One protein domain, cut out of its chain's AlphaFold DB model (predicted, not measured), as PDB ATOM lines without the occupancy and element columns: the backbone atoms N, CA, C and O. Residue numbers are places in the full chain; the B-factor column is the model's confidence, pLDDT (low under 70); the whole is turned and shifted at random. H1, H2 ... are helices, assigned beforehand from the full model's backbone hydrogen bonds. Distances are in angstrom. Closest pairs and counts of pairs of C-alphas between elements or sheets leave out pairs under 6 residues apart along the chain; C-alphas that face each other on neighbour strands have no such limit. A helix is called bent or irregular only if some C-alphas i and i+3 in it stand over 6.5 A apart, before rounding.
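Overview. This is residues 6 to 80 of the 87 residues of an uncharacterized protein of Crenarchaeota archaeon (UniProt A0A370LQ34). Two helices side by side, H2 and H3, form a helical hairpin in the middle, with H1 packed steeply on H3 at one side and the short H4 near both hairpin helices on the other side. Residues 43 to 50, in the link of the hairpin, stick out, and the long link of residues 15 to 31 runs round the outside. The printed part has 75 residues, with four named helices, H1 to H4 in order, and no named strand; the class is all helix, although the helices hold 35 of the 75 residues, under half. The whole is compact, with a radius of gyration of the C-alphas of 11.6 A and spans of 32 by 24 by 21 A.

Along the chain. H1 is residues 6 to 14, from C-alpha 6 at (81.197, 179.505, 234.484), 13.8 A long. It is irregular: C-alphas 7 and 10 are 7.2 A apart. H2, residues 32 to 41, is 14.2 A long, and H3, residues 52 to 61, is 14.3 A. H4, residues 73 to 78, ends at C-alpha 78 at (78.578, 203.146, 224.494).

Arrangement. H1 touches H3, closest at the C-alphas of Pro 11 and Trp 54, 5.2 A apart, at a steep tilt of 58 degrees. The hairpin helices H2 and H3 touch, closest at the C-alphas of Tyr 33 and Ile 60, 6.4 A apart, at a shallow tilt of 28 degrees, opposite ways. H3 and H4 are close but not clearly touching, about perpendicular at 79 degrees; the closest C-alphas, of Val 59 and Ile 76, are 7.5 A apart. H1 and H4 are apart. Every O i to N i+4 pair is within hydrogen-bond range in H2 and H4, against 3 of 5 in H1 and 5 of 6 in H3.

Size, cuts and confidence. The two C-alphas farthest apart, of Pro 49 and Glu 66, are 32.8 A apart. The printed part has no cut. The links H1 to H2 and H3 to H4 are long. No printed residue is under 70 in pLDDT.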
ATOM      1  N   SER A   6      81.506 179.754 233.067       96.75
ATOM      2  CA  SER A   6      81.197 179.505 234.484       96.75
ATOM      3  C   SER A   6      81.621 180.649 235.409       96.75
ATOM      4  O   SER A   6      80.953 180.917 236.402       96.75
ATOM      5  N   MET A   7      82.671 181.392 235.050       95.75
ATOM      6  CA  MET A   7      83.131 182.565 235.802       95.75
ATOM      7  C   MET A   7      82.164 183.756 235.706       95.75
ATOM      8  O   MET A   7      82.294 184.716 236.462       95.75
ATOM      9  N   LEU A   8      81.207 183.717 234.774       96.88
ATOM     10  CA  LEU A   8      80.209 184.764 234.560       96.88
ATOM     11  C   LEU A   8      78.866 184.468 235.230       96.88
ATOM     12  O   LEU A   8      78.014 185.353 235.244       96.88
ATOM     13  N   VAL A   9      78.684 183.275 235.807       97.94
ATOM     14  CA  VAL A   9      77.422 182.847 236.431       97.94
ATOM     15  C   VAL A   9      77.042 183.762 237.590       97.94
ATOM     16  O   VAL A   9      76.002 184.408 237.526       97.94
ATOM     17  N   SER A  10      77.902 183.907 238.601       97.62
ATOM     18  CA  SER A  10      77.571 184.727 239.775       97.62
ATOM     19  C   SER A  10      77.338 186.214 239.445       97.62
ATOM     20  O   SER A  10      76.376 186.785 239.963       97.62
ATOM     21  N   PRO A  11      78.136 186.868 238.572       97.56
ATOM     22  CA  PRO A  11      77.814 188.209 238.078       97.56
ATOM     23  C   PRO A  11      76.468 188.285 237.349       97.56
ATOM     24  O   PRO A  11      75.707 189.220 237.579       97.56
ATOM     25  N   ALA A  12      76.171 187.309 236.486       98.19
ATOM     26  CA  ALA A  12      74.929 187.259 235.723       98.19
ATOM     27  C   ALA A  12      73.711 187.108 236.645       98.19
ATOM     28  O   ALA A  12      72.780 187.904 236.552       98.19
ATOM     29  N   GLU A  13      73.743 186.159 237.580       98.31
ATOM     30  CA  GLU A  13      72.668 185.939 238.553       98.31
ATOM     31  C   GLU A  13      72.430 187.181 239.413       98.31
ATOM     32  O   GLU A  13      71.286 187.597 239.597       98.31
ATOM     33  N   ARG A  14      73.505 187.832 239.876       98.12
ATOM     34  CA  ARG A  14      73.411 189.079 240.645       98.12
ATOM     35  C   ARG A  14      72.761 190.211 239.848       98.12
ATOM     36  O   ARG A  14      72.033 191.008 240.431       98.12
ATOM     37  N   ALA A  15      73.021 190.283 238.545       98.00
ATOM     38  CA  ALA A  15      72.417 191.262 237.645       98.00
ATOM     39  C   ALA A  15      70.994 190.875 237.189       98.00
ATOM     40  O   ALA A  15      70.384 191.602 236.410       98.00
ATOM     41  N   GLY A  16      70.455 189.733 237.636       97.88
ATOM     42  CA  GLY A  16      69.136 189.241 237.230       97.88
ATOM     43  C   GLY A  16      69.103 188.589 235.841       97.88
ATOM     44  O   GLY A  16      68.028 188.371 235.283       97.88
ATOM     45  N   ILE A  17      70.262 188.255 235.266       98.25
ATOM     46  CA  ILE A  17      70.355 187.532 233.996       98.25
ATOM     47  C   ILE A  17      70.055 186.053 234.237       98.25
ATOM     48  O   ILE A  17      70.693 185.391 235.051       98.25
ATOM     49  N   LYS A  18      69.118 185.506 233.459       97.69
ATOM     50  CA  LYS A  18      68.832 184.068 233.445       97.69
ATOM     51  C   LYS A  18      70.046 183.287 232.918       97.69
ATOM     52  O   LYS A  18      70.483 183.527 231.793       97.69
ATOM     53  N   VAL A  19      70.531 182.319 233.697       97.88
ATOM     54  CA  VAL A  19      71.689 181.466 233.371       97.88
ATOM     55  C   VAL A  19      71.226 180.047 232.988       97.88
ATOM     56  O   VAL A  19      70.305 179.520 233.618       97.88
ATOM     57  N   PRO A  20      71.802 179.418 231.945       97.25
ATOM     58  CA  PRO A  20      71.486 178.040 231.574       97.25
ATOM     59  C   PRO A  20      72.131 177.020 232.524       97.25
ATOM     60  O   PRO A  20      73.209 177.248 233.059       97.25
ATOM     61  N   VAL A  21      71.493 175.856 232.689       95.06
ATOM     62  CA  VAL A  21      72.023 174.760 233.528       95.06
ATOM     63  C   VAL A  21      73.275 174.135 232.907       95.06
ATOM     64  O   VAL A  21      74.240 173.845 233.607       95.06
ATOM     65  N   ASN A  22      73.264 173.939 231.586       94.88
ATOM     66  CA  ASN A  22      74.424 173.486 230.828       94.88
ATOM     67  C   ASN A  22      75.052 174.683 230.107       94.88
ATOM     68  O   ASN A  22      74.465 175.231 229.175       94.88
ATOM     69  N   LEU A  23      76.238 175.095 230.554       94.31
ATOM     70  CA  LEU A  23      76.938 176.263 230.018       94.31
ATOM     71  C   LEU A  23      77.624 175.988 228.672       94.31
ATOM     72  O   LEU A  23      77.864 176.931 227.921       94.31
ATOM     73  N   ASP A  24      77.904 174.721 228.358       89.31
ATOM     74  CA  ASP A  24      78.580 174.314 227.121       89.31
ATOM     75  C   ASP A  24      77.598 174.160 225.952       89.31
ATOM     76  O   ASP A  24      77.981 174.239 224.785       89.31
ATOM     77  N   SER A  25      76.316 173.939 226.257       93.69
ATOM     78  CA  SER A  25      75.266 173.741 225.260       93.69
ATOM     79  C   SER A  25      73.923 174.259 225.765       93.69
ATOM     80  O   SER A  25      73.261 173.633 226.596       93.69
ATOM     81  N   PHE A  26      73.511 175.416 225.245       95.88
ATOM     82  CA  PHE A  26      72.222 176.029 225.546       95.88
ATOM     83  C   PHE A  26      71.662 176.797 224.346       95.88
ATOM     84  O   PHE A  26      72.392 177.258 223.467       95.88
ATOM     85  N   ASP A  27      70.340 176.970 224.324       95.62
ATOM     86  CA  ASP A  27      69.682 177.776 223.298       95.62
ATOM     87  C   ASP A  27      69.879 179.273 223.568       95.62
ATOM     88  O   ASP A  27      69.309 179.851 224.498       95.62
ATOM     89  N   LYS A  28      70.645 179.934 222.697       94.38
ATOM     90  CA  LYS A  28      70.855 181.388 222.727       94.38
ATOM     91  C   LYS A  28      69.559 182.199 222.627       94.38
ATOM     92  O   LYS A  28      69.541 183.352 223.043       94.38
ATOM     93  N   ASN A  29      68.472 181.643 222.088       94.56
ATOM     94  CA  ASN A  29      67.181 182.331 222.048       94.56
ATOM     95  C   ASN A  29      66.456 182.310 223.391       94.56
ATOM     96  O   ASN A  29      65.757 183.278 223.689       94.56
ATOM     97  N   ALA A  30      66.634 181.245 224.173       96.19
ATOM     98  CA  ALA A  30      66.104 181.117 225.526       96.19
ATOM     99  C   ALA A  30      66.963 181.854 226.572       96.19
ATOM    100  O   ALA A  30      66.442 182.248 227.616       96.19
ATOM    101  N   PHE A  31      68.256 182.066 226.284       97.62
ATOM    102  CA  PHE A  31      69.218 182.753 227.158       97.62
ATOM    103  C   PHE A  31      70.023 183.847 226.417       97.62
ATOM    104  O   PHE A  31      71.257 183.807 226.402       97.62
ATOM    105  N   PRO A  32      69.363 184.840 225.787       97.62
ATOM    106  CA  PRO A  32      70.043 185.798 224.912       97.62
ATOM    107  C   PRO A  32      71.007 186.717 225.668       97.62
ATOM    108  O   PRO A  32      72.109 186.970 225.194       97.62
ATOM    109  N   TYR A  33      70.633 187.155 226.871       98.44
ATOM    110  CA  TYR A  33      71.473 187.993 227.728       98.44
ATOM    111  C   TYR A  33      72.771 187.295 228.126       98.44
ATOM    112  O   TYR A  33      73.853 187.845 227.938       98.44
ATOM    113  N   PHE A  34      72.674 186.057 228.621       98.12
ATOM    114  CA  PHE A  34      73.851 185.288 229.017       98.12
ATOM    115  C   PHE A  34      74.751 184.990 227.813       98.12
ATOM    116  O   PHE A  34      75.964 185.161 227.895       98.12
ATOM    117  N   PHE A  35      74.161 184.648 226.662       97.56
ATOM    118  CA  PHE A  35      74.905 184.455 225.417       97.56
ATOM    119  C   PHE A  35      75.705 185.701 225.008       97.56
ATOM    120  O   PHE A  35      76.904 185.602 224.738       97.56
ATOM    121  N   VAL A  36      75.061 186.873 224.973       97.62
ATOM    122  CA  VAL A  36      75.721 188.141 224.620       97.62
ATOM    123  C   VAL A  36      76.804 188.478 225.640       97.62
ATOM    124  O   VAL A  36      77.914 188.837 225.250       97.62
ATOM    125  N   TYR A  37      76.528 188.294 226.930       97.88
ATOM    126  CA  TYR A  37      77.499 188.561 227.981       97.88
ATOM    127  C   TYR A  37      78.755 187.690 227.842       97.88
ATOM    128  O   TYR A  37      79.867 188.220 227.824       97.88
ATOM    129  N   CYS A  38      78.593 186.377 227.638       96.88
ATOM    130  CA  CYS A  38      79.711 185.477 227.366       96.88
ATOM    131  C   CYS A  38      80.507 185.917 226.138       96.88
ATOM    132  O   CYS A  38      81.732 185.993 226.201       96.88
ATOM    133  N   ARG A  39      79.822 186.256 225.041       95.81
ATOM    134  CA  ARG A  39      80.464 186.668 223.788       95.81
ATOM    135  C   ARG A  39      81.293 187.945 223.930       95.81
ATOM    136  O   ARG A  39      82.311 188.069 223.259       95.81
ATOM    137  N   MET A  40      80.855 188.879 224.771       95.94
ATOM    138  CA  MET A  40      81.549 190.150 224.985       95.94
ATOM    139  C   MET A  40      82.667 190.053 226.031       95.94
ATOM    140  O   MET A  40      83.669 190.755 225.924       95.94
ATOM    141  N   GLN A  41      82.502 189.211 227.057       95.62
ATOM    142  CA  GLN A  41      83.387 189.196 228.225       95.62
ATOM    143  C   GLN A  41      84.443 188.084 228.200       95.62
ATOM    144  O   GLN A  41      85.561 188.304 228.679       95.62
ATOM    145  N   VAL A  42      84.097 186.884 227.717       95.19
ATOM    146  CA  VAL A  42      85.006 185.726 227.735       95.19
ATOM    147  C   VAL A  42      86.129 185.946 226.728       95.19
ATOM    148  O   VAL A  42      85.897 186.361 225.597       95.19
ATOM    149  N   GLY A  43      87.368 185.692 227.149       93.25
ATOM    150  CA  GLY A  43      88.563 185.898 226.326       93.25
ATOM    151  C   GLY A  43      88.960 187.368 226.147       93.25
ATOM    152  O   GLY A  43      90.062 187.649 225.682       93.25
ATOM    153  N   ALA A  44      88.123 188.319 226.563       93.25
ATOM    154  CA  ALA A  44      88.477 189.728 226.536       93.25
ATOM    155  C   ALA A  44      89.424 190.075 227.707       93.25
ATOM    156  O   ALA A  44      89.219 189.617 228.847       93.25
ATOM    157  N   PRO A  45      90.456 190.913 227.485       92.38
ATOM    158  CA  PRO A  45      91.220 191.482 228.586       92.38
ATOM    159  C   PRO A  45      90.279 192.261 229.510       92.38
ATOM    160  O   PRO A  45      89.308 192.867 229.060       92.38
ATOM    161  N   MET A  46      90.548 192.224 230.811       89.31
ATOM    162  CA  MET A  46      89.727 192.927 231.794       89.31
ATOM    163  C   MET A  46      90.514 194.133 232.312       89.31
ATOM    164  O   MET A  46      91.699 193.949 232.612       89.31
ATOM    165  N   PRO A  47      89.881 195.311 232.445       89.88
ATOM    166  CA  PRO A  47      90.510 196.477 233.052       89.88
ATOM    167  C   PRO A  47      90.994 196.196 234.477       89.88
ATOM    168  O   PRO A  47      90.487 195.297 235.152       89.88
ATOM    169  N   THR A  48      91.960 196.991 234.938       81.25
ATOM    170  CA  THR A  48      92.487 196.938 236.309       81.25
ATOM    171  C   THR A  48      91.852 198.061 237.145       81.25
ATOM    172  O   THR A  48      91.861 199.202 236.680       81.25
ATOM    173  N   PRO A  49      91.342 197.794 238.367       81.25
ATOM    174  CA  PRO A  49      91.276 196.492 239.039       81.25
ATOM    175  C   PRO A  49      90.252 195.528 238.395       81.25
ATOM    176  O   PRO A  49      89.292 195.979 237.771       81.25
ATOM    177  N   PRO A  50      90.440 194.199 238.545       77.88
ATOM    178  CA  PRO A  50      89.721 193.162 237.796       77.88
ATOM    179  C   PRO A  50      88.279 192.917 238.289       77.88
ATOM    180  O   PRO A  50      87.925 191.803 238.668       77.88
ATOM    181  N   SER A  51      87.424 193.941 238.272       87.69
ATOM    182  CA  SER A  51      86.020 193.865 238.709       87.69
ATOM    183  C   SER A  51      85.002 194.208 237.619       87.69
ATOM    184  O   SER A  51      83.808 194.044 237.849       87.69
ATOM    185  N   ALA A  52      85.445 194.620 236.426       92.12
ATOM    186  CA  ALA A  52      84.556 195.130 235.374       92.12
ATOM    187  C   ALA A  52      83.454 194.144 234.945       92.12
ATOM    188  O   ALA A  52      82.372 194.572 234.565       92.12
ATOM    189  N   HIS A  53      83.691 192.834 235.054       94.31
ATOM    190  CA  HIS A  53      82.691 191.800 234.766       94.31
ATOM    191  C   HIS A  53      81.410 191.949 235.618       94.31
ATOM    192  O   HIS A  53      80.311 191.707 235.131       94.31
ATOM    193  N   TRP A  54      81.503 192.433 236.860       95.75
ATOM    194  CA  TRP A  54      80.314 192.701 237.680       95.75
ATOM    195  C   TRP A  54      79.445 193.818 237.098       95.75
ATOM    196  O   TRP A  54      78.234 193.655 236.974       95.75
ATOM    197  N   ASP A  55      80.061 194.928 236.702       96.06
ATOM    198  CA  ASP A  55      79.345 196.071 236.129       96.06
ATOM    199  C   ASP A  55      78.830 195.755 234.722       96.06
ATOM    200  O   ASP A  55      77.699 196.083 234.372       96.06
ATOM    201  N   ASN A  56      79.629 195.036 233.936       96.94
ATOM    202  CA  ASN A  56      79.281 194.594 232.593       96.94
ATOM    203  C   ASN A  56      78.044 193.686 232.582       96.94
ATOM    204  O   ASN A  56      77.231 193.785 231.663       96.94
ATOM    205  N   ALA A  57      77.849 192.850 233.609       98.19
ATOM    206  CA  ALA A  57      76.616 192.081 233.760       98.19
ATOM    207  C   ALA A  57      75.386 192.999 233.902       98.19
ATOM    208  O   ALA A  57      74.370 192.755 233.254       98.19
ATOM    209  N   ASN A  58      75.489 194.096 234.664       98.31
ATOM    210  CA  ASN A  58      74.405 195.082 234.798       98.31
ATOM    211  C   ASN A  58      74.135 195.823 233.481       98.31
ATOM    212  O   ASN A  58      72.977 196.042 233.130       98.31
ATOM    213  N   VAL A  59      75.187 196.163 232.726       98.00
ATOM    214  CA  VAL A  59      75.042 196.765 231.390       98.00
ATOM    215  C   VAL A  59      74.228 195.840 230.489       98.00
ATOM    216  O   VAL A  59      73.230 196.273 229.918       98.00
ATOM    217  N   ILE A  60      74.582 194.553 230.419       98.38
ATOM    218  CA  ILE A  60      73.835 193.586 229.608       98.38
ATOM    219  C   ILE A  60      72.392 193.419 230.101       98.38
ATOM    220  O   ILE A  60      71.473 193.398 229.284       98.38
ATOM    221  N   ALA A  61      72.176 193.336 231.416       98.12
ATOM    222  CA  ALA A  61      70.846 193.188 232.004       98.12
ATOM    223  C   ALA A  61      69.916 194.380 231.710       98.12
ATOM    224  O   ALA A  61      68.705 194.204 231.622       98.12
ATOM    225  N   SER A  62      70.474 195.581 231.525       98.00
ATOM    226  CA  SER A  62      69.706 196.792 231.210       98.00
ATOM    227  C   SER A  62      69.217 196.882 229.758       98.00
ATOM    228  O   SER A  62      68.416 197.759 229.436       98.00
ATOM    229  N   ILE A  63      69.682 195.998 228.868       97.94
ATOM    230  CA  ILE A  63      69.291 196.017 227.457       97.94
ATOM    231  C   ILE A  63      67.831 195.534 227.318       97.94
ATOM    232  O   ILE A  63      67.499 194.442 227.791       97.94
ATOM    233  N   PRO A  64      66.954 196.273 226.614       96.88
ATOM    234  CA  PRO A  64      65.589 195.820 226.365       96.88
ATOM    235  C   PRO A  64      65.536 194.480 225.614       96.88
ATOM    236  O   PRO A  64      66.366 194.204 224.737       96.88
ATOM    237  N   LEU A  65      64.551 193.638 225.939       92.94
ATOM    238  CA  LEU A  65      64.431 192.269 225.416       92.94
ATOM    239  C   LEU A  65      64.301 192.224 223.889       92.94
ATOM    240  O   LEU A  65      64.812 191.318 223.234       92.94
ATOM    241  N   GLU A  66      63.642 193.215 223.311       94.81
ATOM    242  CA  GLU A  66      63.477 193.396 221.876       94.81
ATOM    243  C   GLU A  66      64.795 193.728 221.162       94.81
ATOM    244  O   GLU A  66      64.930 193.447 219.973       94.81
ATOM    245  N   LYS A  67      65.788 194.273 221.880       96.69
ATOM    246  CA  LYS A  67      67.052 194.753 221.306       96.69
ATOM    247  C   LYS A  67      68.227 193.805 221.542       96.69
ATOM    248  O   LYS A  67      69.144 193.772 220.725       96.69
ATOM    249  N   ILE A  68      68.214 192.996 222.604       96.38
ATOM    250  CA  ILE A  68      69.368 192.158 222.993       96.38
ATOM    251  C   ILE A  68      69.873 191.231 221.875       96.38
ATOM    252  O   ILE A  68      71.061 190.932 221.805       96.38
ATOM    253  N   LYS A  69      68.996 190.786 220.968       93.25
ATOM    254  CA  LYS A  69      69.368 189.884 219.865       93.25
ATOM    255  C   LYS A  69      69.997 190.595 218.664       93.25
ATOM    256  O   LYS A  69      70.631 189.927 217.850       93.25
ATOM    257  N   SER A  70      69.813 191.908 218.542       96.06
ATOM    258  CA  SER A  70      70.283 192.721 217.413       96.06
ATOM    259  C   SER A  70      71.275 193.812 217.810       96.06
ATOM    260  O   SER A  70      71.797 194.489 216.928       96.06
ATOM    261  N   ILE A  71      71.518 194.008 219.108       97.00
ATOM    262  CA  ILE A  71      72.446 195.019 219.607       97.00
ATOM    263  C   ILE A  71      73.867 194.757 219.095       97.00
ATOM    264  O   ILE A  71      74.339 193.617 219.030       97.00
ATOM    265  N   THR A  72      74.558 195.825 218.725       97.19
ATOM    266  CA  THR A  72      75.940 195.770 218.260       97.19
ATOM    267  C   THR A  72      76.927 195.874 219.422       97.19
ATOM    268  O   THR A  72      76.615 196.392 220.494       97.19
ATOM    269  N   ALA A  73      78.161 195.415 219.202       95.19
ATOM    270  CA  ALA A  73      79.230 195.561 220.189       95.19
ATOM    271  C   ALA A  73      79.509 197.037 220.532       95.19
ATOM    272  O   ALA A  73      79.738 197.349 221.695       95.19
ATOM    273  N   GLN A  74      79.446 197.935 219.538       95.94
ATOM    274  CA  GLN A  74      79.665 199.368 219.753       95.94
ATOM    275  C   GLN A  74      78.608 199.962 220.685       95.94
ATOM    276  O   GLN A  74      78.965 200.620 221.652       95.94
ATOM    277  N   GLU A  75      77.328 199.651 220.469       97.69
ATOM    278  CA  GLU A  75      76.256 200.114 221.358       97.69
ATOM    279  C   GLU A  75      76.440 199.602 222.792       97.69
ATOM    280  O   GLU A  75      76.206 200.339 223.742       97.69
ATOM    281  N   ILE A  76      76.905 198.358 222.966       97.50
ATOM    282  CA  ILE A  76      77.211 197.805 224.293       97.50
ATOM    283  C   ILE A  76      78.363 198.584 224.961       97.50
ATOM    284  O   ILE A  76      78.296 198.871 226.158       97.50
ATOM    285  N   TYR A  77      79.402 198.961 224.210       95.56
ATOM    286  CA  TYR A  77      80.486 199.805 224.727       95.56
ATOM    287  C   TYR A  77      80.012 201.217 225.077       95.56
ATOM    288  O   TYR A  77      80.377 201.726 226.135       95.56
ATOM    289  N   ASP A  78      79.154 201.817 224.252       96.75
ATOM    290  CA  ASP A  78      78.578 203.146 224.494       96.75
ATOM    291  C   ASP A  78      77.685 203.160 225.750       96.75
ATOM    292  O   ASP A  78      77.594 204.171 226.445       96.75
ATOM    293  N   MET A  79      77.088 202.014 226.101       96.62
ATOM    294  CA  MET A  79      76.367 201.801 227.364       96.62
ATOM    295  C   MET A  79      77.289 201.612 228.583       96.62
ATOM    296  O   MET A  79      76.807 201.478 229.707       96.62
ATOM    297  N   GLY A  80      78.610 201.608 228.390       94.75
ATOM    298  CA  GLY A  80      79.596 201.543 229.466       94.75
ATOM    299  C   GLY A  80      80.157 200.151 229.747       94.75
ATOM    300  O   GLY A  80      80.744 199.958 230.811       94.75
TER     301      GLY A  80